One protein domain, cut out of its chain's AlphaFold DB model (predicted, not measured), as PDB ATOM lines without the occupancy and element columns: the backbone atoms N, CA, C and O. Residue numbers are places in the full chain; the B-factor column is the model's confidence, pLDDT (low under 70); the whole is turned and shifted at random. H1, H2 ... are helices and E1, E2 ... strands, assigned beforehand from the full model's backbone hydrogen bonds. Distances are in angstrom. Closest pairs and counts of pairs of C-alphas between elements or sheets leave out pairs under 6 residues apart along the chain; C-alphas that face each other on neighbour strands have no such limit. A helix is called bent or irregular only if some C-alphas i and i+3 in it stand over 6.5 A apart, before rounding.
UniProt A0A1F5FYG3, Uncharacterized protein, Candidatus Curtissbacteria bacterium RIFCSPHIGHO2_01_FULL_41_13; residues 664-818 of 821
ATOM      1  N   TYR A 664     333.146  19.430 245.877       84.38
ATOM      2  CA  TYR A 664     334.161  18.534 245.335       84.38
ATOM      3  C   TYR A 664     334.634  17.506 246.362       84.38
ATOM      4  O   TYR A 664     334.614  17.760 247.566       84.38
ATOM      5  N   ILE A 665     335.076  16.341 245.882       83.50
ATOM      6  CA  ILE A 665     335.653  15.288 246.727       83.50
ATOM      7  C   ILE A 665     337.179  15.338 246.638       83.50
ATOM      8  O   ILE A 665     337.757  15.375 245.549       83.50
ATOM      9  N   LYS A 666     337.855  15.278 247.787       83.75
ATOM     10  CA  LYS A 666     339.322  15.264 247.921       83.75
ATOM     11  C   LYS A 666     339.898  13.876 247.617       83.75
ATOM     12  O   LYS A 666     340.565  13.259 248.443       83.75
ATOM     13  N   TYR A 667     339.619  13.348 246.424       87.56
ATOM     14  CA  TYR A 667     339.811  11.926 246.109       87.56
ATOM     15  C   TYR A 667     341.266  11.435 246.062       87.56
ATOM     16  O   TYR A 667     341.476  10.225 246.052       87.56
ATOM     17  N   GLY A 668     342.270  12.317 246.076       83.44
ATOM     18  CA  GLY A 668     343.679  11.942 246.274       83.44
ATOM     19  C   GLY A 668     344.205  12.143 247.701       83.44
ATOM     20  O   GLY A 668     345.381  11.885 247.952       83.44
ATOM     21  N   ASP A 669     343.379  12.600 248.648       80.62
ATOM     22  CA  ASP A 669     343.784  12.714 250.049       80.62
ATOM     23  C   ASP A 669     343.599  11.375 250.783       80.62
ATOM     24  O   ASP A 669     342.527  11.024 251.286       80.62
ATOM     25  N   ILE A 670     344.688  10.607 250.833       82.94
ATOM     26  CA  ILE A 670     344.761   9.317 251.530       82.94
ATOM     27  C   ILE A 670     344.802   9.436 253.061       82.94
ATOM     28  O   ILE A 670     344.753   8.407 253.736       82.94
ATOM     29  N   SER A 671     344.905  10.646 253.626       76.00
ATOM     30  CA  SER A 671     344.794  10.843 255.079       76.00
ATOM     31  C   SER A 671     343.339  10.774 255.561       76.00
ATOM     32  O   SER A 671     343.087  10.456 256.725       76.00
ATOM     33  N   ILE A 672     342.385  10.980 254.645       73.56
ATOM     34  CA  ILE A 672     340.948  10.898 254.899       73.56
ATOM     35  C   ILE A 672     340.518   9.424 254.901       73.56
ATOM     36  O   ILE A 672     340.092   8.848 253.896       73.56
ATOM     37  N   GLY A 673     340.702   8.792 256.060       70.62
ATOM     38  CA  GLY A 673     340.228   7.441 256.351       70.62
ATOM     39  C   GLY A 673     338.725   7.382 256.647       70.62
ATOM     40  O   GLY A 673     338.012   8.376 256.556       70.62
ATOM     41  N   ILE A 674     338.253   6.201 257.044       81.06
ATOM     42  CA  ILE A 674     336.870   5.957 257.483       81.06
ATOM     43  C   ILE A 674     336.944   5.497 258.936       81.06
ATOM     44  O   ILE A 674     337.719   4.586 259.248       81.06
ATOM     45  N   ASP A 675     336.187   6.126 259.833       80.88
ATOM     46  CA  ASP A 675     336.266   5.790 261.252       80.88
ATOM     47  C   ASP A 675     335.645   4.402 261.556       80.88
ATOM     48  O   ASP A 675     334.804   3.901 260.797       80.88
ATOM     49  N   PRO A 676     336.035   3.739 262.663       77.75
ATOM     50  CA  PRO A 676     335.568   2.386 262.965       77.75
ATOM     51  C   PRO A 676     334.055   2.252 263.192       77.75
ATOM     52  O   PRO A 676     333.516   1.164 262.981       77.75
ATOM     53  N   VAL A 677     333.365   3.313 263.626       78.56
ATOM     54  CA  VAL A 677     331.911   3.306 263.850       78.56
ATOM     55  C   VAL A 677     331.190   3.388 262.508       78.56
ATOM     56  O   VAL A 677     330.334   2.546 262.236       78.56
ATOM     57  N   THR A 678     331.592   4.313 261.637       81.44
ATOM     58  CA  THR A 678     331.046   4.439 260.276       81.44
ATOM     59  C   THR A 678     331.313   3.181 259.447       81.44
ATOM     60  O   THR A 678     330.392   2.638 258.834       81.44
ATOM     61  N   ARG A 679     332.518   2.591 259.535       85.44
ATOM     62  CA  ARG A 679     332.806   1.269 258.942       85.44
ATOM     63  C   ARG A 679     331.832   0.193 259.433       85.44
ATOM     64  O   ARG A 679     331.338  -0.596 258.625       85.44
ATOM     65  N   ALA A 680     331.560   0.126 260.738       79.88
ATOM     66  CA  ALA A 680     330.645  -0.869 261.297       79.88
ATOM     67  C   ALA A 680     329.196  -0.660 260.821       79.88
ATOM     68  O   ALA A 680     328.515  -1.637 260.507       79.88
ATOM     69  N   GLN A 681     328.746   0.593 260.703       82.81
ATOM     70  CA  GLN A 681     327.424   0.944 260.173       82.81
ATOM     71  C   GLN A 681     327.278   0.561 258.694       82.81
ATOM     72  O   GLN A 681     326.322  -0.131 258.343       82.81
ATOM     73  N   ILE A 682     328.251   0.912 257.847       84.62
ATOM     74  CA  ILE A 682     328.246   0.548 256.421       84.62
ATOM     75  C   ILE A 682     328.300  -0.976 256.251       84.62
ATOM     76  O   ILE A 682     327.560  -1.531 255.443       84.62
ATOM     77  N   THR A 683     329.093  -1.683 257.063       82.12
ATOM     78  CA  THR A 683     329.149  -3.157 257.033       82.12
ATOM     79  C   THR A 683     327.806  -3.790 257.421       82.12
ATOM     80  O   THR A 683     327.371  -4.764 256.799       82.12
ATOM     81  N   ALA A 684     327.112  -3.230 258.417       81.56
ATOM     82  CA  ALA A 684     325.782  -3.682 258.816       81.56
ATOM     83  C   ALA A 684     324.719  -3.396 257.738       81.56
ATOM     84  O   ALA A 684     323.882  -4.256 257.470       81.56
ATOM     85  N   MET A 685     324.783  -2.237 257.076       82.12
ATOM     86  CA  MET A 685     323.915  -1.884 255.947       82.12
ATOM     87  C   MET A 685     324.135  -2.826 254.753       82.12
ATOM     88  O   MET A 685     323.185  -3.443 254.271       82.12
ATOM     89  N   ALA A 686     325.392  -3.014 254.339       80.81
ATOM     90  CA  ALA A 686     325.782  -3.902 253.244       80.81
ATOM     91  C   ALA A 686     325.338  -5.356 253.473       80.81
ATOM     92  O   ALA A 686     324.998  -6.057 252.525       80.81
ATOM     93  N   SER A 687     325.265  -5.802 254.733       76.62
ATOM     94  CA  SER A 687     324.789  -7.146 255.099       76.62
ATOM     95  C   SER A 687     323.335  -7.430 254.683       76.62
ATOM     96  O   SER A 687     322.924  -8.589 254.685       76.62
ATOM     97  N   SER A 688     322.554  -6.405 254.314       77.38
ATOM     98  CA  SER A 688     321.209  -6.567 253.741       77.38
ATOM     99  C   SER A 688     321.203  -6.912 252.241       77.38
ATOM    100  O   SER A 688     320.189  -7.395 251.735       77.38
ATOM    101  N   TRP A 689     322.323  -6.724 251.534       77.19
ATOM    102  CA  TRP A 689     322.455  -6.966 250.095       77.19
ATOM    103  C   TRP A 689     323.061  -8.352 249.834       77.19
ATOM    104  O   TRP A 689     324.184  -8.650 250.248       77.19
ATOM    105  N   GLN A 690     322.312  -9.245 249.180       75.00
ATOM    106  CA  GLN A 690     322.752 -10.628 248.968       75.00
ATOM    107  C   GLN A 690     323.894 -10.704 247.947       75.00
ATOM    108  O   GLN A 690     323.833 -10.097 246.888       75.00
ATOM    109  N   GLY A 691     324.937 -11.478 248.254       73.75
ATOM    110  CA  GLY A 691     326.096 -11.638 247.365       73.75
ATOM    111  C   GLY A 691     327.093 -10.473 247.377       73.75
ATOM    112  O   GLY A 691     328.040 -10.494 246.596       73.75
ATOM    113  N   ASN A 692     326.920  -9.488 248.266       82.81
ATOM    114  CA  ASN A 692     327.866  -8.385 248.415       82.81
ATOM    115  C   ASN A 692     329.276  -8.863 248.825       82.81
ATOM    116  O   ASN A 692     329.453  -9.889 249.486       82.81
ATOM    117  N   ASN A 693     330.280  -8.056 248.488       84.25
ATOM    118  CA  ASN A 693     331.692  -8.315 248.744       84.25
ATOM    119  C   ASN A 693     332.273  -7.479 249.903       84.25
ATOM    120  O   ASN A 693     333.495  -7.384 250.012       84.25
ATOM    121  N   ILE A 694     331.455  -6.909 250.806       86.00
ATOM    122  CA  ILE A 694     331.920  -5.996 251.877       86.00
ATOM    123  C   ILE A 694     332.989  -6.616 252.792       86.00
ATOM    124  O   ILE A 694     333.822  -5.910 253.354       86.00
ATOM    125  N   GLY A 695     333.034  -7.949 252.896       81.50
ATOM    126  CA  GLY A 695     334.096  -8.675 253.603       81.50
ATOM    127  C   GLY A 695     335.511  -8.421 253.058       81.50
ATOM    128  O   GLY A 695     336.483  -8.677 253.762       81.50
ATOM    129  N   GLN A 696     335.639  -7.878 251.843       87.56
ATOM    130  CA  GLN A 696     336.901  -7.469 251.213       87.56
ATOM    131  C   GLN A 696     337.293  -6.010 251.522       87.56
ATOM    132  O   GLN A 696     338.229  -5.489 250.916       87.56
ATOM    133  N   TRP A 697     336.622  -5.344 252.471       86.62
ATOM    134  CA  TRP A 697     336.882  -3.951 252.872       86.62
ATOM    135  C   TRP A 697     338.371  -3.621 253.039       86.62
ATOM    136  O   TRP A 697     338.868  -2.671 252.441       86.62
ATOM    137  N   ASP A 698     339.104  -4.414 253.828       84.38
ATOM    138  CA  ASP A 698     340.523  -4.150 254.103       84.38
ATOM    139  C   ASP A 698     341.398  -4.300 252.851       84.38
ATOM    140  O   ASP A 698     342.378  -3.569 252.691       84.38
ATOM    141  N   TYR A 699     341.018  -5.185 251.922       88.69
ATOM    142  CA  TYR A 699     341.670  -5.283 250.619       88.69
ATOM    143  C   TYR A 699     341.425  -4.009 249.801       88.69
ATOM    144  O   TYR A 699     342.396  -3.362 249.411       88.69
ATOM    145  N   VAL A 700     340.165  -3.592 249.627       88.31
ATOM    146  CA  VAL A 700     339.795  -2.378 248.873       88.31
ATOM    147  C   VAL A 700     340.494  -1.136 249.432       88.31
ATOM    148  O   VAL A 700     341.163  -0.416 248.686       88.31
ATOM    149  N   VAL A 701     340.443  -0.929 250.751       86.88
ATOM    150  CA  VAL A 701     341.142   0.177 251.426       86.88
ATOM    151  C   VAL A 701     342.654   0.103 251.190       86.88
ATOM    152  O   VAL A 701     343.254   1.109 250.813       86.88
ATOM    153  N   SER A 702     343.279  -1.074 251.334       79.81
ATOM    154  CA  SER A 702     344.728  -1.217 251.116       79.81
ATOM    155  C   SER A 702     345.156  -0.871 249.686       79.81
ATOM    156  O   SER A 702     346.174  -0.204 249.504       79.81
ATOM    157  N   GLN A 703     344.377  -1.275 248.674       89.06
ATOM    158  CA  GLN A 703     344.683  -0.993 247.269       89.06
ATOM    159  C   GLN A 703     344.469   0.482 246.920       89.06
ATOM    160  O   GLN A 703     345.243   1.029 246.133       89.06
ATOM    161  N   SER A 704     343.471   1.125 247.535       87.38
ATOM    162  CA  SER A 704     343.206   2.564 247.391       87.38
ATOM    163  C   SER A 704     344.403   3.381 247.886       87.38
ATOM    164  O   SER A 704     345.009   4.129 247.117       87.38
ATOM    165  N   ILE A 705     344.834   3.133 249.132       83.12
ATOM    166  CA  ILE A 705     345.991   3.803 249.749       83.12
ATOM    167  C   ILE A 705     347.266   3.537 248.939       83.12
ATOM    168  O   ILE A 705     348.007   4.472 248.643       83.12
ATOM    169  N   ALA A 706     347.512   2.284 248.538       83.12
ATOM    170  CA  ALA A 706     348.707   1.904 247.781       83.12
ATOM    171  C   ALA A 706     348.816   2.591 246.407       83.12
ATOM    172  O   ALA A 706     349.921   2.728 245.883       83.12
ATOM    173  N   ARG A 707     347.689   3.027 245.832       83.38
ATOM    174  CA  ARG A 707     347.632   3.774 244.571       83.38
ATOM    175  C   ARG A 707     347.470   5.290 244.742       83.38
ATOM    176  O   ARG A 707     347.502   6.000 243.745       83.38
ATOM    177  N   GLY A 708     347.347   5.803 245.968       82.94
ATOM    178  CA  GLY A 708     347.179   7.239 246.217       82.94
ATOM    179  C   GLY A 708     345.748   7.755 246.031       82.94
ATOM    180  O   GLY A 708     345.570   8.941 245.773       82.94
ATOM    181  N   VAL A 709     344.736   6.887 246.151       89.31
ATOM    182  CA  VAL A 709     343.311   7.263 246.116       89.31
ATOM    183  C   VAL A 709     342.728   7.189 247.523       89.31
ATOM    184  O   VAL A 709     342.979   6.235 248.264       89.31
ATOM    185  N   SER A 710     341.932   8.191 247.890       89.25
ATOM    186  CA  SER A 710     341.226   8.261 249.166       89.25
ATOM    187  C   SER A 710     340.379   6.995 249.388       89.25
ATOM    188  O   SER A 710     339.551   6.644 248.534       89.25
ATOM    189  N   PRO A 711     340.541   6.306 250.535       85.44
ATOM    190  CA  PRO A 711     339.672   5.200 250.918       85.44
ATOM    191  C   PRO A 711     338.204   5.612 250.994       85.44
ATOM    192  O   PRO A 711     337.349   4.850 250.555       85.44
ATOM    193  N   ALA A 712     337.915   6.820 251.492       84.56
ATOM    194  CA  ALA A 712     336.550   7.331 251.576       84.56
ATOM    195  C   ALA A 712     335.902   7.438 250.186       84.56
ATOM    196  O   ALA A 712     334.806   6.922 249.979       84.56
ATOM    197  N   PHE A 713     336.612   8.006 249.205       91.88
ATOM    198  CA  PHE A 713     336.116   8.082 247.826       91.88
ATOM    199  C   PHE A 713     335.928   6.701 247.186       91.88
ATOM    200  O   PHE A 713     334.895   6.436 246.580       91.88
ATOM    201  N   THR A 714     336.894   5.795 247.361       89.56
ATOM    202  CA  THR A 714     336.816   4.455 246.755       89.56
ATOM    203  C   THR A 714     335.661   3.634 247.333       89.56
ATOM    204  O   THR A 714     334.955   2.959 246.588       89.56
ATOM    205  N   ILE A 715     335.423   3.714 248.647       86.38
ATOM    206  CA  ILE A 715     334.273   3.058 249.281       86.38
ATOM    207  C   ILE A 715     332.951   3.718 248.863       86.38
ATOM    208  O   ILE A 715     331.984   2.991 248.650       86.38
ATOM    209  N   ALA A 716     332.900   5.045 248.689       87.81
ATOM    210  CA  ALA A 716     331.700   5.733 248.204       87.81
ATOM    211  C   ALA A 716     331.307   5.285 246.784       87.81
ATOM    212  O   ALA A 716     330.148   4.945 246.570       87.81
ATOM    213  N   ILE A 717     332.261   5.177 245.850       87.06
ATOM    214  CA  ILE A 717     331.996   4.652 244.497       87.06
ATOM    215  C   ILE A 717     331.559   3.179 244.544       87.06
ATOM    216  O   ILE A 717     330.583   2.811 243.904       87.06
ATOM    217  N   TRP A 718     332.219   2.331 245.343       86.12
ATOM    218  CA  TRP A 718     331.839   0.912 245.481       86.12
ATOM    219  C   TRP A 718     330.434   0.718 246.077       86.12
ATOM    220  O   TRP A 718     329.755  -0.272 245.794       86.12
ATOM    221  N   MET A 719     330.020   1.651 246.938       80.00
ATOM    222  CA  MET A 719     328.707   1.693 247.574       80.00
ATOM    223  C   MET A 719     327.615   2.147 246.607       80.00
ATOM    224  O   MET A 719     326.544   1.546 246.607       80.00
ATOM    225  N   GLU A 720     327.890   3.191 245.826       81.31
ATOM    226  CA  GLU A 720     326.943   3.825 244.906       81.31
ATOM    227  C   GLU A 720     326.722   2.959 243.654       81.31
ATOM    228  O   GLU A 720     325.617   2.464 243.453       81.31
ATOM    229  N   GLU A 721     327.791   2.648 242.915       75.38
ATOM    230  CA  GLU A 721     327.727   1.921 241.637       75.38
ATOM    231  C   GLU A 721     327.361   0.446 241.817       75.38
ATOM    232  O   GLU A 721     326.488  -0.116 241.158       75.38
ATOM    233  N   GLY A 722     328.098  -0.224 242.706       72.00
ATOM    234  CA  GLY A 722     328.047  -1.675 242.828       72.00
ATOM    235  C   GLY A 722     327.038  -2.182 243.856       72.00
ATOM    236  O   GLY A 722     326.744  -3.382 243.879       72.00
ATOM    237  N   GLY A 723     326.611  -1.338 244.803       77.50
ATOM    238  CA  GLY A 723     326.065  -1.806 246.081       77.50
ATOM    239  C   GLY A 723     326.995  -2.833 246.744       77.50
ATOM    240  O   GLY A 723     326.568  -3.928 247.123       77.50
ATOM    241  N   PHE A 724     328.303  -2.554 246.753       80.31
ATOM    242  CA  PHE A 724     329.381  -3.484 247.119       80.31
ATOM    243  C   PHE A 724     329.386  -4.813 246.328       80.31
ATOM    244  O   PHE A 724     329.858  -5.842 246.817       80.31
ATOM    245  N   GLY A 725     328.822  -4.822 245.118       72.12
ATOM    246  CA  GLY A 725     328.599  -6.002 244.272       72.12
ATOM    247  C   GLY A 725     327.357  -6.834 244.629       72.12
ATOM    248  O   GLY A 725     327.145  -7.876 244.017       72.12
ATOM    249  N   GLY A 726     326.553  -6.417 245.616       64.56
ATOM    250  CA  GLY A 726     325.371  -7.149 246.095       64.56
ATOM    251  C   GLY A 726     324.021  -6.597 245.627       64.56
ATOM    252  O   GLY A 726     322.993  -7.206 245.912       64.56
ATOM    253  N   ALA A 727     323.997  -5.457 244.928       62.28
ATOM    254  CA  ALA A 727     322.763  -4.825 244.445       62.28
ATOM    255  C   ALA A 727     322.324  -5.292 243.039       62.28
ATOM    256  O   ALA A 727     321.367  -4.762 242.486       62.28
ATOM    257  N   GLY A 728     323.004  -6.286 242.453       57.31
ATOM    258  CA  GLY A 728     322.730  -6.769 241.090       57.31
ATOM    259  C   GLY A 728     323.434  -5.986 239.975       57.31
ATOM    260  O   GLY A 728     323.163  -6.236 238.802       57.31
ATOM    261  N   ALA A 729     324.345  -5.073 240.326       59.53
ATOM    262  CA  ALA A 729     325.148  -4.308 239.378       59.53
ATOM    263  C   ALA A 729     326.036  -5.208 238.494       59.53
ATOM    264  O   ALA A 729     326.616  -6.192 238.964       59.53
ATOM    265  N   LEU A 730     326.161  -4.846 237.211       58.84
ATOM    266  CA  LEU A 730     326.989  -5.568 236.234       58.84
ATOM    267  C   LEU A 730     328.494  -5.358 236.442       58.84
ATOM    268  O   LEU A 730     329.272  -6.201 236.012       58.84
ATOM    269  N   ASP A 731     328.897  -4.265 237.091       71.50
ATOM    270  CA  ASP A 731     330.270  -3.985 237.507       71.50
ATOM    271  C   ASP A 731     330.272  -3.348 238.904       71.50
ATOM    272  O   ASP A 731     329.305  -2.695 239.289       71.50
ATOM    273  N   GLN A 732     331.337  -3.538 239.686       76.38
ATOM    274  CA  GLN A 732     331.357  -3.082 241.085       76.38
ATOM    275  C   GLN A 732     331.759  -1.610 241.259       76.38
ATOM    276  O   GLN A 732     331.532  -1.060 242.334       76.38
ATOM    277  N   PHE A 733     332.350  -0.987 240.235       79.25
ATOM    278  CA  PHE A 733     332.806   0.408 240.245       79.25
ATOM    279  C   PHE A 733     332.378   1.179 238.972       79.25
ATOM    280  O   PHE A 733     332.982   2.200 238.649       79.25
ATOM    281  N   GLY A 734     331.381   0.684 238.224       70.12
ATOM    282  CA  GLY A 734     330.803   1.354 237.043       70.12
ATOM    283  C   GLY A 734     331.683   1.402 235.777       70.12
ATOM    284  O   GLY A 734     331.362   2.069 234.790       70.12
ATOM    285  N   MET A 735     332.814   0.696 235.744       69.00
ATOM    286  CA  MET A 735     333.841   0.843 234.707       69.00
ATOM    287  C   MET A 735     333.601  -0.090 233.501       69.00
ATOM    288  O   MET A 735     334.226  -1.138 233.346       69.00
ATOM    289  N   VAL A 736     332.756   0.323 232.551       55.44
ATOM    290  CA  VAL A 736     332.385  -0.489 231.359       55.44
ATOM    291  C   VAL A 736     333.562  -0.859 230.425       55.44
ATOM    292  O   VAL A 736     333.439  -1.741 229.578       55.44
ATOM    293  N   ARG A 737     334.742  -0.237 230.570       56.34
ATOM    294  CA  ARG A 737     335.937  -0.549 229.753       56.34
ATOM    295  C   ARG A 737     336.717  -1.789 230.209       56.34
ATOM    296  O   ARG A 737     337.641  -2.206 229.510       56.34
ATOM    297  N   CYS A 738     336.393  -2.361 231.365       58.84
ATOM    298  CA  CYS A 738     337.133  -3.484 231.934       58.84
ATOM    299  C   CYS A 738     336.592  -4.806 231.372       58.84
ATOM    300  O   CYS A 738     335.394  -5.062 231.400       58.84
ATOM    301  N   SER A 739     337.473  -5.676 230.877       52.12
ATOM    302  CA  SER A 739     337.087  -6.944 230.234       52.12
ATOM    303  C   SER A 739     336.596  -8.036 231.200       52.12
ATOM    304  O   SER A 739     336.248  -9.130 230.752       52.12
ATOM    305  N   GLN A 740     336.610  -7.769 232.509       58.31
ATOM    306  CA  GLN A 740     336.165  -8.657 233.584       58.31
ATOM    307  C   GLN A 740     335.547  -7.818 234.711       58.31
ATOM    308  O   GLN A 740     336.110  -6.792 235.091       58.31
ATOM    309  N   HIS A 741     334.415  -8.281 235.249       67.44
ATOM    310  CA  HIS A 741     333.579  -7.563 236.226       67.44
ATOM    311  C   HIS A 741     333.686  -8.113 237.664       67.44
ATOM    312  O   HIS A 741     332.831  -7.868 238.518       67.44
ATOM    313  N   ASP A 742     334.715  -8.914 237.956       78.06
ATOM    314  CA  ASP A 742     335.003  -9.318 239.332       78.06
ATOM    315  C   ASP A 742     335.572  -8.142 240.148       78.06
ATOM    316  O   ASP A 742     336.101  -7.178 239.590       78.06
ATOM    317  N   LEU A 743     335.503  -8.240 241.480       82.31
ATOM    318  CA  LEU A 743     335.947  -7.178 242.391       82.31
ATOM    319  C   LEU A 743     337.377  -6.700 242.104       82.31
ATOM    320  O   LEU A 743     337.644  -5.504 242.176       82.31
ATOM    321  N   ILE A 744     338.305  -7.619 241.828       84.12
ATOM    322  CA  ILE A 744     339.728  -7.295 241.698       84.12
ATOM    323  C   ILE A 744     339.967  -6.598 240.361       84.12
ATOM    324  O   ILE A 744     340.646  -5.570 240.326       84.12
ATOM    325  N   SER A 745     339.399  -7.114 239.271       80.19
ATOM    326  CA  SER A 745     339.494  -6.483 237.949       80.19
ATOM    327  C   SER A 745     338.847  -5.097 237.936       80.19
ATOM    328  O   SER A 745     339.496  -4.136 237.524       80.19
ATOM    329  N   SER A 746     337.628  -4.979 238.471       81.81
ATOM    330  CA  SER A 746     336.868  -3.726 238.559       81.81
ATOM    331  C   SER A 746     337.598  -2.665 239.397       81.81
ATOM    332  O   SER A 746     337.904  -1.579 238.899       81.81
ATOM    333  N   LEU A 747     338.022  -3.010 240.622       84.81
ATOM    334  CA  LEU A 747     338.784  -2.120 241.507       84.81
ATOM    335  C   LEU A 747     340.105  -1.660 240.876       84.81
ATOM    336  O   LEU A 747     340.457  -0.483 240.948       84.81
ATOM    337  N   ASN A 748     340.862  -2.578 240.267       84.31
ATOM    338  CA  ASN A 748     342.128  -2.232 239.619       84.31
ATOM    339  C   ASN A 748     341.917  -1.267 238.450       84.31
ATOM    340  O   ASN A 748     342.721  -0.359 238.269       84.31
ATOM    341  N   CYS A 749     340.844  -1.458 237.687       82.31
ATOM    342  CA  CYS A 749     340.472  -0.634 236.547       82.31
ATOM    343  C   CYS A 749     340.028   0.776 236.993       82.31
ATOM    344  O   CYS A 749     340.571   1.764 236.502       82.31
ATOM    345  N   PHE A 750     339.154   0.876 238.006       86.00
ATOM    346  CA  PHE A 750     338.751   2.143 238.638       86.00
ATOM    347  C   PHE A 750     339.943   2.923 239.210       86.00
ATOM    348  O   PHE A 750     340.082   4.125 238.964       86.00
ATOM    349  N   LEU A 751     340.824   2.254 239.965       86.19
ATOM    350  CA  LEU A 751     341.969   2.919 240.583       86.19
ATOM    351  C   LEU A 751     343.037   3.299 239.548       86.19
ATOM    352  O   LEU A 751     343.615   4.379 239.655       86.19
ATOM    353  N   ASP A 752     343.308   2.465 238.539       82.81
ATOM    354  CA  ASP A 752     344.251   2.809 237.467       82.81
ATOM    355  C   ASP A 752     343.715   3.980 236.614       82.81
ATOM    356  O   ASP A 752     344.484   4.888 236.302       82.81
ATOM    357  N   PHE A 753     342.407   4.038 236.323       81.12
ATOM    358  CA  PHE A 753     341.765   5.195 235.682       81.12
ATOM    359  C   PHE A 753     341.905   6.468 236.536       81.12
ATOM    360  O   PHE A 753     342.459   7.474 236.088       81.12
ATOM    361  N   THR A 754     341.483   6.404 237.802       81.25
ATOM    362  CA  THR A 754     341.483   7.546 238.737       81.25
ATOM    363  C   THR A 754     342.896   8.059 239.053       81.25
ATOM    364  O   THR A 754     343.061   9.208 239.443       81.25
ATOM    365  N   THR A 755     343.943   7.254 238.853       74.69
ATOM    366  CA  THR A 755     345.333   7.663 239.143       74.69
ATOM    367  C   THR A 755     346.173   7.981 237.914       74.69
ATOM    368  O   THR A 755     347.095   8.788 238.021       74.69
ATOM    369  N   ARG A 756     345.888   7.381 236.750       73.31
ATOM    370  CA  ARG A 756     346.673   7.591 235.519       73.31
ATOM    371  C   ARG A 756     345.964   8.453 234.482       73.31
ATOM    372  O   ARG A 756     346.633   9.195 233.773       73.31
ATOM    373  N   GLU A 757     344.640   8.360 234.385       73.06
ATOM    374  CA  GLU A 757     343.839   9.073 233.378       73.06
ATOM    375  C   GLU A 757     343.135  10.312 233.951       73.06
ATOM    376  O   GLU A 757     342.887  11.278 233.222       73.06
ATOM    377  N   ARG A 758     342.832  10.312 235.256       75.69
ATOM    378  CA  ARG A 758     342.228  11.437 235.995       75.69
ATOM    379  C   ARG A 758     342.928  11.717 237.339       75.69
ATOM    380  O   ARG A 758     342.258  11.708 238.365       75.69
ATOM    381  N   PRO A 759     344.257  11.950 237.362       77.75
ATOM    382  CA  PRO A 759     345.005  12.163 238.601       77.75
ATOM    383  C   PRO A 759     344.523  13.391 239.388       77.75
ATOM    384  O   PRO A 759     344.285  14.458 238.820       77.75
ATOM    385  N   TYR A 760     344.475  13.256 240.713       79.50
ATOM    386  CA  TYR A 760     344.136  14.336 241.639       79.50
ATOM    387  C   TYR A 760     345.240  15.403 241.717       79.50
ATOM    388  O   TYR A 760     346.386  15.092 242.049       79.50
ATOM    389  N   ASN A 761     344.895  16.672 241.490       83.19
ATOM    390  CA  ASN A 761     345.763  17.816 241.764       83.19
ATOM    391  C   ASN A 761     345.360  18.478 243.090       83.19
ATOM    392  O   ASN A 761     344.328  19.135 243.178       83.19
ATOM    393  N   SER A 762     346.206  18.373 244.116       76.12
ATOM    394  CA  SER A 762     345.957  18.990 245.428       76.12
ATOM    395  C   SER A 762     346.021  20.522 245.434       76.12
ATOM    396  O   SER A 762     345.535  21.133 246.382       76.12
ATOM    397  N   ALA A 763     346.587  21.152 244.397       76.75
ATOM    398  CA  ALA A 763     346.563  22.607 244.222       76.75
ATOM    399  C   ALA A 763     345.289  23.112 243.516       76.75
ATOM    400  O   ALA A 763     345.022  24.310 243.538       76.75
ATOM    401  N   ASP A 764     344.519  22.214 242.894       78.25
ATOM    402  CA  ASP A 764     343.228  22.506 242.264       78.25
ATOM    403  C   ASP A 764     342.298  21.279 242.387       78.25
ATOM    404  O   ASP A 764     342.046  20.551 241.414       78.25
ATOM    405  N   PRO A 765     341.845  20.973 243.616       75.25
ATOM    406  CA  PRO A 765     341.086  19.757 243.880       75.25
ATOM    407  C   PRO A 765     339.665  19.838 243.305       75.25
ATOM    408  O   PRO A 765     339.102  18.812 242.922       75.25
ATOM    409  N   TYR A 766     339.130  21.056 243.155       79.50
ATOM    410  CA  TYR A 766     337.842  21.314 242.527       79.50
ATOM    411  C   TYR A 766     337.837  20.900 241.054       79.50
ATOM    412  O   TYR A 766     337.090  19.996 240.674       79.50
ATOM    413  N   ASN A 767     338.718  21.480 240.224       74.75
ATOM    414  CA  ASN A 767     338.744  21.131 238.804       74.75
ATOM    415  C   ASN A 767     339.229  19.691 238.587       74.75
ATOM    416  O   ASN A 767     338.836  19.055 237.611       74.75
ATOM    417  N   SER A 768     340.032  19.132 239.499       76.06
ATOM    418  CA  SER A 768     340.381  17.703 239.476       76.06
ATOM    419  C   SER A 768     339.148  16.807 239.583       76.06
ATOM    420  O   SER A 768     339.038  15.826 238.848       76.06
ATOM    421  N   PHE A 769     338.226  17.124 240.496       80.94
ATOM    422  CA  PHE A 769     336.992  16.363 240.688       80.94
ATOM    423  C   PHE A 769     335.976  16.639 239.579       80.94
ATOM    424  O   PHE A 769     335.422  15.694 239.023       80.94
ATOM    425  N   TYR A 770     335.821  17.898 239.163       76.56
ATOM    426  CA  TYR A 770     334.986  18.266 238.020       76.56
ATOM    427  C   TYR A 770     335.396  17.517 236.741       76.56
ATOM    428  O   TYR A 770     334.548  16.959 236.053       76.56
ATOM    429  N   ASN A 771     336.697  17.410 236.441       71.12
ATOM    430  CA  ASN A 771     337.194  16.659 235.279       71.12
ATOM    431  C   ASN A 771     337.038  15.132 235.404       71.12
ATOM    432  O   ASN A 771     336.964  14.438 234.383       71.12
ATOM    433  N   TRP A 772     337.006  14.600 236.630       79.12
ATOM    434  CA  TRP A 772     336.689  13.195 236.895       79.12
ATOM    435  C   TRP A 772     335.193  12.938 236.641       79.12
ATOM    436  O   TRP A 772     334.848  12.075 235.837       79.12
ATOM    437  N   VAL A 773     334.311  13.771 237.205       75.19
ATOM    438  CA  VAL A 773     332.849  13.716 237.021       75.19
ATOM    439  C   VAL A 773     332.437  13.917 235.558       75.19
ATOM    440  O   VAL A 773     331.667  13.127 235.016       75.19
ATOM    441  N   ASN A 774     332.978  14.935 234.885       66.31
ATOM    442  CA  ASN A 774     332.629  15.288 233.505       66.31
ATOM    443  C   ASN A 774     333.036  14.203 232.483       66.31
ATOM    444  O   ASN A 774     332.550  14.199 231.357       66.31
ATOM    445  N   TYR A 775     333.892  13.244 232.850       67.06
ATOM    446  CA  TYR A 775     334.147  12.074 232.004       67.06
ATOM    447  C   TYR A 775     332.968  11.082 231.994       67.06
ATOM    448  O   TYR A 775     332.669  10.501 230.952       67.06
ATOM    449  N   PHE A 776     332.280  10.911 233.125       61.00
ATOM    450  CA  PHE A 776     331.150   9.987 233.258       61.00
ATOM    451  C   PHE A 776     329.803  10.657 232.952       61.00
ATOM    452  O   PHE A 776     328.991  10.100 232.213       61.00
ATOM    453  N   CYS A 777     329.598  11.874 233.467       60.12
ATOM    454  CA  CYS A 777     328.346  12.635 233.369       60.12
ATOM    455  C   CYS A 777     328.325  13.702 232.262       60.12
ATOM    456  O   CYS A 777     327.269  14.281 232.004       60.12
ATOM    457  N   GLY A 778     329.461  13.988 231.620       53.59
ATOM    458  CA  GLY A 778     329.554  15.008 230.574       53.59
ATOM    459  C   GLY A 778     328.847  14.632 229.265       53.59
ATOM    460  O   GLY A 778     328.308  13.533 229.134       53.59
ATOM    461  N   PRO A 779     328.887  15.508 228.243       40.47
ATOM    462  CA  PRO A 779     328.141  15.327 226.989       40.47
ATOM    463  C   PRO A 779     328.532  14.084 226.162       40.47
ATOM    464  O   PRO A 779     327.803  13.714 225.251       40.47
ATOM    465  N   ASN A 780     329.634  13.403 226.499       42.53
ATOM    466  CA  ASN A 780     330.095  12.158 225.868       42.53
ATOM    467  C   ASN A 780     329.943  10.948 226.823       42.53
ATOM    468  O   ASN A 780     330.903  10.200 227.014       42.53
ATOM    469  N   ARG A 781     328.782  10.811 227.491       49.16
ATOM    470  CA  ARG A 781     328.566   9.925 228.661       49.16
ATOM    471  C   ARG A 781     329.128   8.508 228.490       49.16
ATOM    472  O   ARG A 781     328.722   7.763 227.600       49.16
ATOM    473  N   VAL A 782     329.972   8.092 229.437       42.31
ATOM    474  CA  VAL A 782     330.405   6.696 229.605       42.31
ATOM    475  C   VAL A 782     329.623   6.072 230.762       42.31
ATOM    476  O   VAL A 782     330.096   6.088 231.889       42.31
ATOM    477  N   TYR A 783     328.440   5.533 230.448       52.09
ATOM    478  CA  TYR A 783     327.572   4.603 231.206       52.09
ATOM    479  C   TYR A 783     327.229   4.828 232.697       52.09
ATOM    480  O   TYR A 783     326.080   4.579 233.032       52.09
ATOM    481  N   ILE A 784     328.123   5.309 233.564       51.97
ATOM    482  CA  ILE A 784     327.868   5.571 234.996       51.97
ATOM    483  C   ILE A 784     326.660   6.501 235.193       51.97
ATOM    484  O   ILE A 784     325.692   6.162 235.870       51.97
ATOM    485  N   CYS A 785     326.643   7.632 234.480       51.59
ATOM    486  CA  CYS A 785     325.502   8.553 234.455       51.59
ATOM    487  C   CYS A 785     324.552   8.271 233.267       51.59
ATOM    488  O   CYS A 785     323.863   9.172 232.782       51.59
ATOM    489  N   GLY A 786     324.591   7.061 232.700       49.50
ATOM    490  CA  GLY A 786     323.767   6.618 231.570       49.50
ATOM    491  C   GLY A 786     322.575   5.764 232.020       49.50
ATOM    492  O   GLY A 786     322.492   5.407 233.192       49.50
ATOM    493  N   PRO A 787     321.630   5.443 231.119       44.19
ATOM    494  CA  PRO A 787     320.523   4.560 231.456       44.19
ATOM    495  C   PRO A 787     320.974   3.102 231.618       44.19
ATOM    496  O   PRO A 787     321.880   2.635 230.919       44.19
ATOM    497  N   SER A 788     320.309   2.376 232.518       41.47
ATOM    498  CA  SER A 788     320.584   0.960 232.779       41.47
ATOM    499  C   SER A 788     320.415   0.089 231.525       41.47
ATOM    500  O   SER A 788     319.446   0.211 230.778       41.47
ATOM    501  N   LEU A 789     321.322  -0.877 231.324       39.56
ATOM    502  CA  LEU A 789     321.237  -1.843 230.214       39.56
ATOM    503  C   LEU A 789     319.998  -2.755 230.287       39.56
ATOM    504  O   LEU A 789     319.660  -3.393 229.289       39.56
ATOM    505  N   THR A 790     319.334  -2.841 231.445       38.03
ATOM    506  CA  THR A 790     318.105  -3.630 231.633       38.03
ATOM    507  C   THR A 790     316.827  -2.793 231.669       38.03
ATOM    508  O   THR A 790     315.754  -3.366 231.503       38.03
ATOM    509  N   ASP A 791     316.923  -1.473 231.853       39.75
ATOM    510  CA  ASP A 791     315.786  -0.550 231.770       39.75
ATOM    511  C   ASP A 791     316.218   0.787 231.128       39.75
ATOM    512  O   ASP A 791     316.802   1.641 231.798       39.75
ATOM    513  N   PRO A 792     315.922   1.002 229.830       39.38
ATOM    514  CA  PRO A 792     316.261   2.240 229.127       39.38
ATOM    515  C   PRO A 792     315.539   3.498 229.636       39.38
ATOM    516  O   PRO A 792     315.854   4.589 229.161       39.38
ATOM    517  N   SER A 793     314.553   3.364 230.534       36.97
ATOM    518  CA  SER A 793     313.858   4.496 231.161       36.97
ATOM    519  C   SER A 793     314.495   4.953 232.477       36.97
ATOM    520  O   SER A 793     314.214   6.062 232.930       36.97
ATOM    521  N   ASP A 794     315.390   4.148 233.056       41.62
ATOM    522  CA  ASP A 794     316.096   4.460 234.300       41.62
ATOM    523  C   ASP A 794     317.352   5.290 234.008       41.62
ATOM    524  O   ASP A 794     318.481   4.797 234.009       41.62
ATOM    525  N   SER A 795     317.152   6.562 233.655       44.31
ATOM    526  CA  SER A 795     318.239   7.523 233.482       44.31
ATOM    527  C   SER A 795     318.889   7.819 234.834       44.31
ATOM    528  O   SER A 795     318.247   8.420 235.697       44.31
ATOM    529  N   ASN A 796     320.173   7.479 234.995       50.31
ATOM    530  CA  ASN A 796     320.915   7.680 236.244       50.31
ATOM    531  C   ASN A 796     321.301   9.164 236.493       50.31
ATOM    532  O   ASN A 796     322.453   9.504 236.764       50.31
ATOM    533  N   GLU A 797     320.325  10.075 236.394       51.72
ATOM    534  CA  GLU A 797     320.433  11.503 236.747       51.72
ATOM    535  C   GLU A 797     320.749  11.703 238.240       51.72
ATOM    536  O   GLU A 797     321.240  12.756 238.644       51.72
ATOM    537  N   ASN A 798     320.524  10.664 239.049       59.44
ATOM    538  CA  ASN A 798     320.779  10.656 240.482       59.44
ATOM    539  C   ASN A 798     322.235  10.339 240.863       59.44
ATOM    540  O   ASN A 798     322.559  10.524 242.030       59.44
ATOM    541  N   PHE A 799     323.125   9.935 239.941       73.12
ATOM    542  CA  PHE A 799     324.516   9.571 240.283       73.12
ATOM    543  C   PHE A 799     325.243  10.655 241.099       73.12
ATOM    544  O   PHE A 799     325.882  10.360 242.103       73.12
ATOM    545  N   ILE A 800     325.122  11.931 240.713       74.50
ATOM    546  CA  ILE A 800     325.790  13.033 241.427       74.50
ATOM    547  C   ILE A 800     325.191  13.239 242.836       74.50
ATOM    548  O   ILE A 800     325.953  13.135 243.800       74.50
ATOM    549  N   PRO A 801     323.864  13.412 243.015       73.38
ATOM    550  CA  PRO A 801     323.235  13.392 244.342       73.38
ATOM    551  C   PRO A 801     323.549  12.147 245.194       73.38
ATOM    552  O   PRO A 801     323.777  12.258 246.399       73.38
ATOM    553  N   ASN A 802     323.586  10.959 244.587       74.81
ATOM    554  CA  ASN A 802     323.877   9.703 245.275       74.81
ATOM    555  C   ASN A 802     325.341   9.626 245.717       74.81
ATOM    556  O   ASN A 802     325.614   9.186 246.831       74.81
ATOM    557  N   LEU A 803     326.280  10.081 244.883       82.75
ATOM    558  CA  LEU A 803     327.699  10.157 245.214       82.75
ATOM    559  C   LEU A 803     327.955  11.185 246.322       82.75
ATOM    560  O   LEU A 803     328.765  10.920 247.210       82.75
ATOM    561  N   GLU A 804     327.247  12.321 246.317       83.19
ATOM    562  CA  GLU A 804     327.254  13.299 247.415       83.19
ATOM    563  C   GLU A 804     326.780  12.659 248.732       83.19
ATOM    564  O   GLU A 804     327.447  12.761 249.769       83.19
ATOM    565  N   TRP A 805     325.661  11.933 248.694       84.88
ATOM    566  CA  TRP A 805     325.138  11.208 249.851       84.88
ATOM    567  C   TRP A 805     326.083  10.093 250.324       84.88
ATOM    568  O   TRP A 805     326.338   9.967 251.526       84.88
ATOM    569  N   ALA A 806     326.639   9.308 249.400       83.31
ATOM    570  CA  ALA A 806     327.550   8.211 249.696       83.31
ATOM    571  C   ALA A 806     328.849   8.732 250.320       83.31
ATOM    572  O   ALA A 806     329.254   8.229 251.367       83.31
ATOM    573  N   ILE A 807     329.474   9.778 249.763       85.88
ATOM    574  CA  ILE A 807     330.698  10.337 250.350       85.88
ATOM    575  C   ILE A 807     330.429  10.972 251.719       85.88
ATOM    576  O   ILE A 807     331.191  10.726 252.650       85.88
ATOM    577  N   THR A 808     329.307  11.678 251.887       84.19
ATOM    578  CA  THR A 808     328.900  12.262 253.179       84.19
ATOM    579  C   THR A 808     328.631  11.183 254.235       84.19
ATOM    580  O   THR A 808     328.941  11.373 255.408       84.19
ATOM    581  N   THR A 809     328.101  10.028 253.820       82.81
ATOM    582  CA  THR A 809     327.877   8.855 254.682       82.81
ATOM    583  C   THR A 809     329.182   8.130 255.028       82.81
ATOM    584  O   THR A 809     329.303   7.582 256.120       82.81
ATOM    585  N   VAL A 810     330.161   8.110 254.117       83.69
ATOM    586  CA  VAL A 810     331.435   7.392 254.286       83.69
ATOM    587  C   VAL A 810     332.463   8.206 255.078       83.69
ATOM    588  O   VAL A 810     333.081   7.664 255.995       83.69
ATOM    589  N   ASN A 811     332.661   9.482 254.738       83.81
ATOM    590  CA  ASN A 811     333.331  10.473 255.580       83.81
ATOM    591  C   ASN A 811     333.010  11.906 255.081       83.81
ATOM    592  O   ASN A 811     333.480  12.276 254.001       83.81
ATOM    593  N   PRO A 812     332.302  12.749 255.861       79.94
ATOM    594  CA  PRO A 812     331.987  14.122 255.463       79.94
ATOM    595  C   PRO A 812     333.219  15.037 255.325       79.94
ATOM    596  O   PRO A 812     333.140  16.030 254.615       79.94
ATOM    597  N   ASP A 813     334.372  14.708 255.920       76.12
ATOM    598  CA  ASP A 813     335.615  15.478 255.733       76.12
ATOM    599  C   ASP A 813     336.224  15.284 254.324       76.12
ATOM    600  O   ASP A 813     337.087  16.060 253.898       76.12
ATOM    601  N   ALA A 814     335.788  14.254 253.583       80.81
ATOM    602  CA  ALA A 814     336.233  13.979 252.214       80.81
ATOM    603  C   ALA A 814     335.605  14.913 251.167       80.81
ATOM    604  O   ALA A 814     336.138  15.019 250.059       80.81
ATOM    605  N   ILE A 815     334.494  15.570 251.503       84.50
ATOM    606  CA  ILE A 815     333.732  16.472 250.638       84.50
ATOM    607  C   ILE A 815     333.888  17.920 251.120       84.50
ATOM    608  O   ILE A 815     333.899  18.205 252.313       84.50
ATOM    609  N   GLU A 816     334.028  18.857 250.187       83.06
ATOM    610  CA  GLU A 816     334.046  20.288 250.484       83.06
ATOM    611  C   GLU A 816     333.084  21.029 249.556       83.06
ATOM    612  O   GLU A 816     333.132  20.872 248.337       83.06
ATOM    613  N   TYR A 817     332.206  21.838 250.148       81.44
ATOM    614  CA  TYR A 817     331.230  22.641 249.422       81.44
ATOM    615  C   TYR A 817     331.849  23.955 248.951       81.44
ATOM    616  O   TYR A 817     332.454  24.691 249.735       81.44
ATOM    617  N   VAL A 818     331.660  24.273 247.672       75.75
ATOM    618  CA  VAL A 818     332.067  25.553 247.094       75.75
ATOM    619  C   VAL A 818     331.026  26.592 247.487       75.75
ATOM    620  O   VAL A 818     329.859  26.490 247.116       75.75
TER     621      VAL A 818
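What this domain is: This is residues 664 to 818 of the 821 residues of an uncharacterized protein of Candidatus Curtissbacteria bacterium RIFCSPHIGHO2_01_FULL_41_13 (UniProt A0A1F5FYG3). A compact, rounded body of helices is built round the short helix H3, with H2 packed on one side of it and H6 on the other. H4 packs on H2, H1 touches the last residues of H6, and H5 is near H6 but touches no helix. The two ends of the printed part come together, where residues 664 to 665 pair antiparallel with residues 815 to 816 of E2, while E1 lies farthest from the mean of the C-alphas. The printed part has 155 residues, in the order H1 H2 H3 H4 H5 E1 H6 E2, and is mostly helix; neither strand pairs with a named strand. The radius of gyration of the C-alphas is 14.5 A, and they span 40 by 37 by 27 A.

Where its parts are: After residues 664 to 675, which hold no named element, H1 runs from residue 676, with its C-alpha at (335.568, 2.386, 262.965), to 686. H2, residues 694 to 707, is 19.9 A long and irregular: C-alphas 695 and 698 are 7.9 A apart. H3 is residues 711 to 720, 14.1 A, beginning at (339.672, 5.200, 250.918). H4, residues 743 to 757, is 20.2 A long and neither bent nor irregular, but only just: C-alphas 754 and 757 are 6.0 A apart. H5 is residues 765 to 777, 18.0 A. E1 is residues 791 to 795, H6 residues 799 to 810, and E2 residues 815 to 817, with C-alpha 817 at (331.230, 22.641, 249.422).

How they stand to each other: H3 touches H6 at a steep tilt of 49 degrees, opposite ways; the closest C-alphas are those of Ala 716 and Ala 806, 5.1 A apart. H2 touches H3 with residues 700 to 705 alone, closest at the C-alphas of Val 701 and Pro 711, 5.3 A. H2 and H4 touch at a shallow tilt of 26 degrees, the same way, with the C-alphas of Ser 704 and Leu 751 closest at 6.9 A. H6 touches H1 with residues 809 to 810 alone, closest at the C-alphas of Val 810 and Thr 678, 6.7 A. H4 and H5 are close but not clearly touching, with the C-alphas of Thr 754 and Trp 772 closest at 7.6 A. H1 and H3 are only just apart, 8.5 A at the closest. Every O i to N i+4 pair is within hydrogen-bond range in H1, H3, H4 and H6, against 8 of 10 in H2 and 7 of 9 in H5.

The domain as a whole: The C-alphas farthest apart, those of Gln 690 and Ala 763, are 41.2 A apart. The printed part has no cut. The links H3 to H4, 22 residues, and H5 to E1, 13 residues, are long. Mean pLDDT of the printed part is 74.1; it is under 70 at residues 726 to 730, 735 to 741 and 774 to 798.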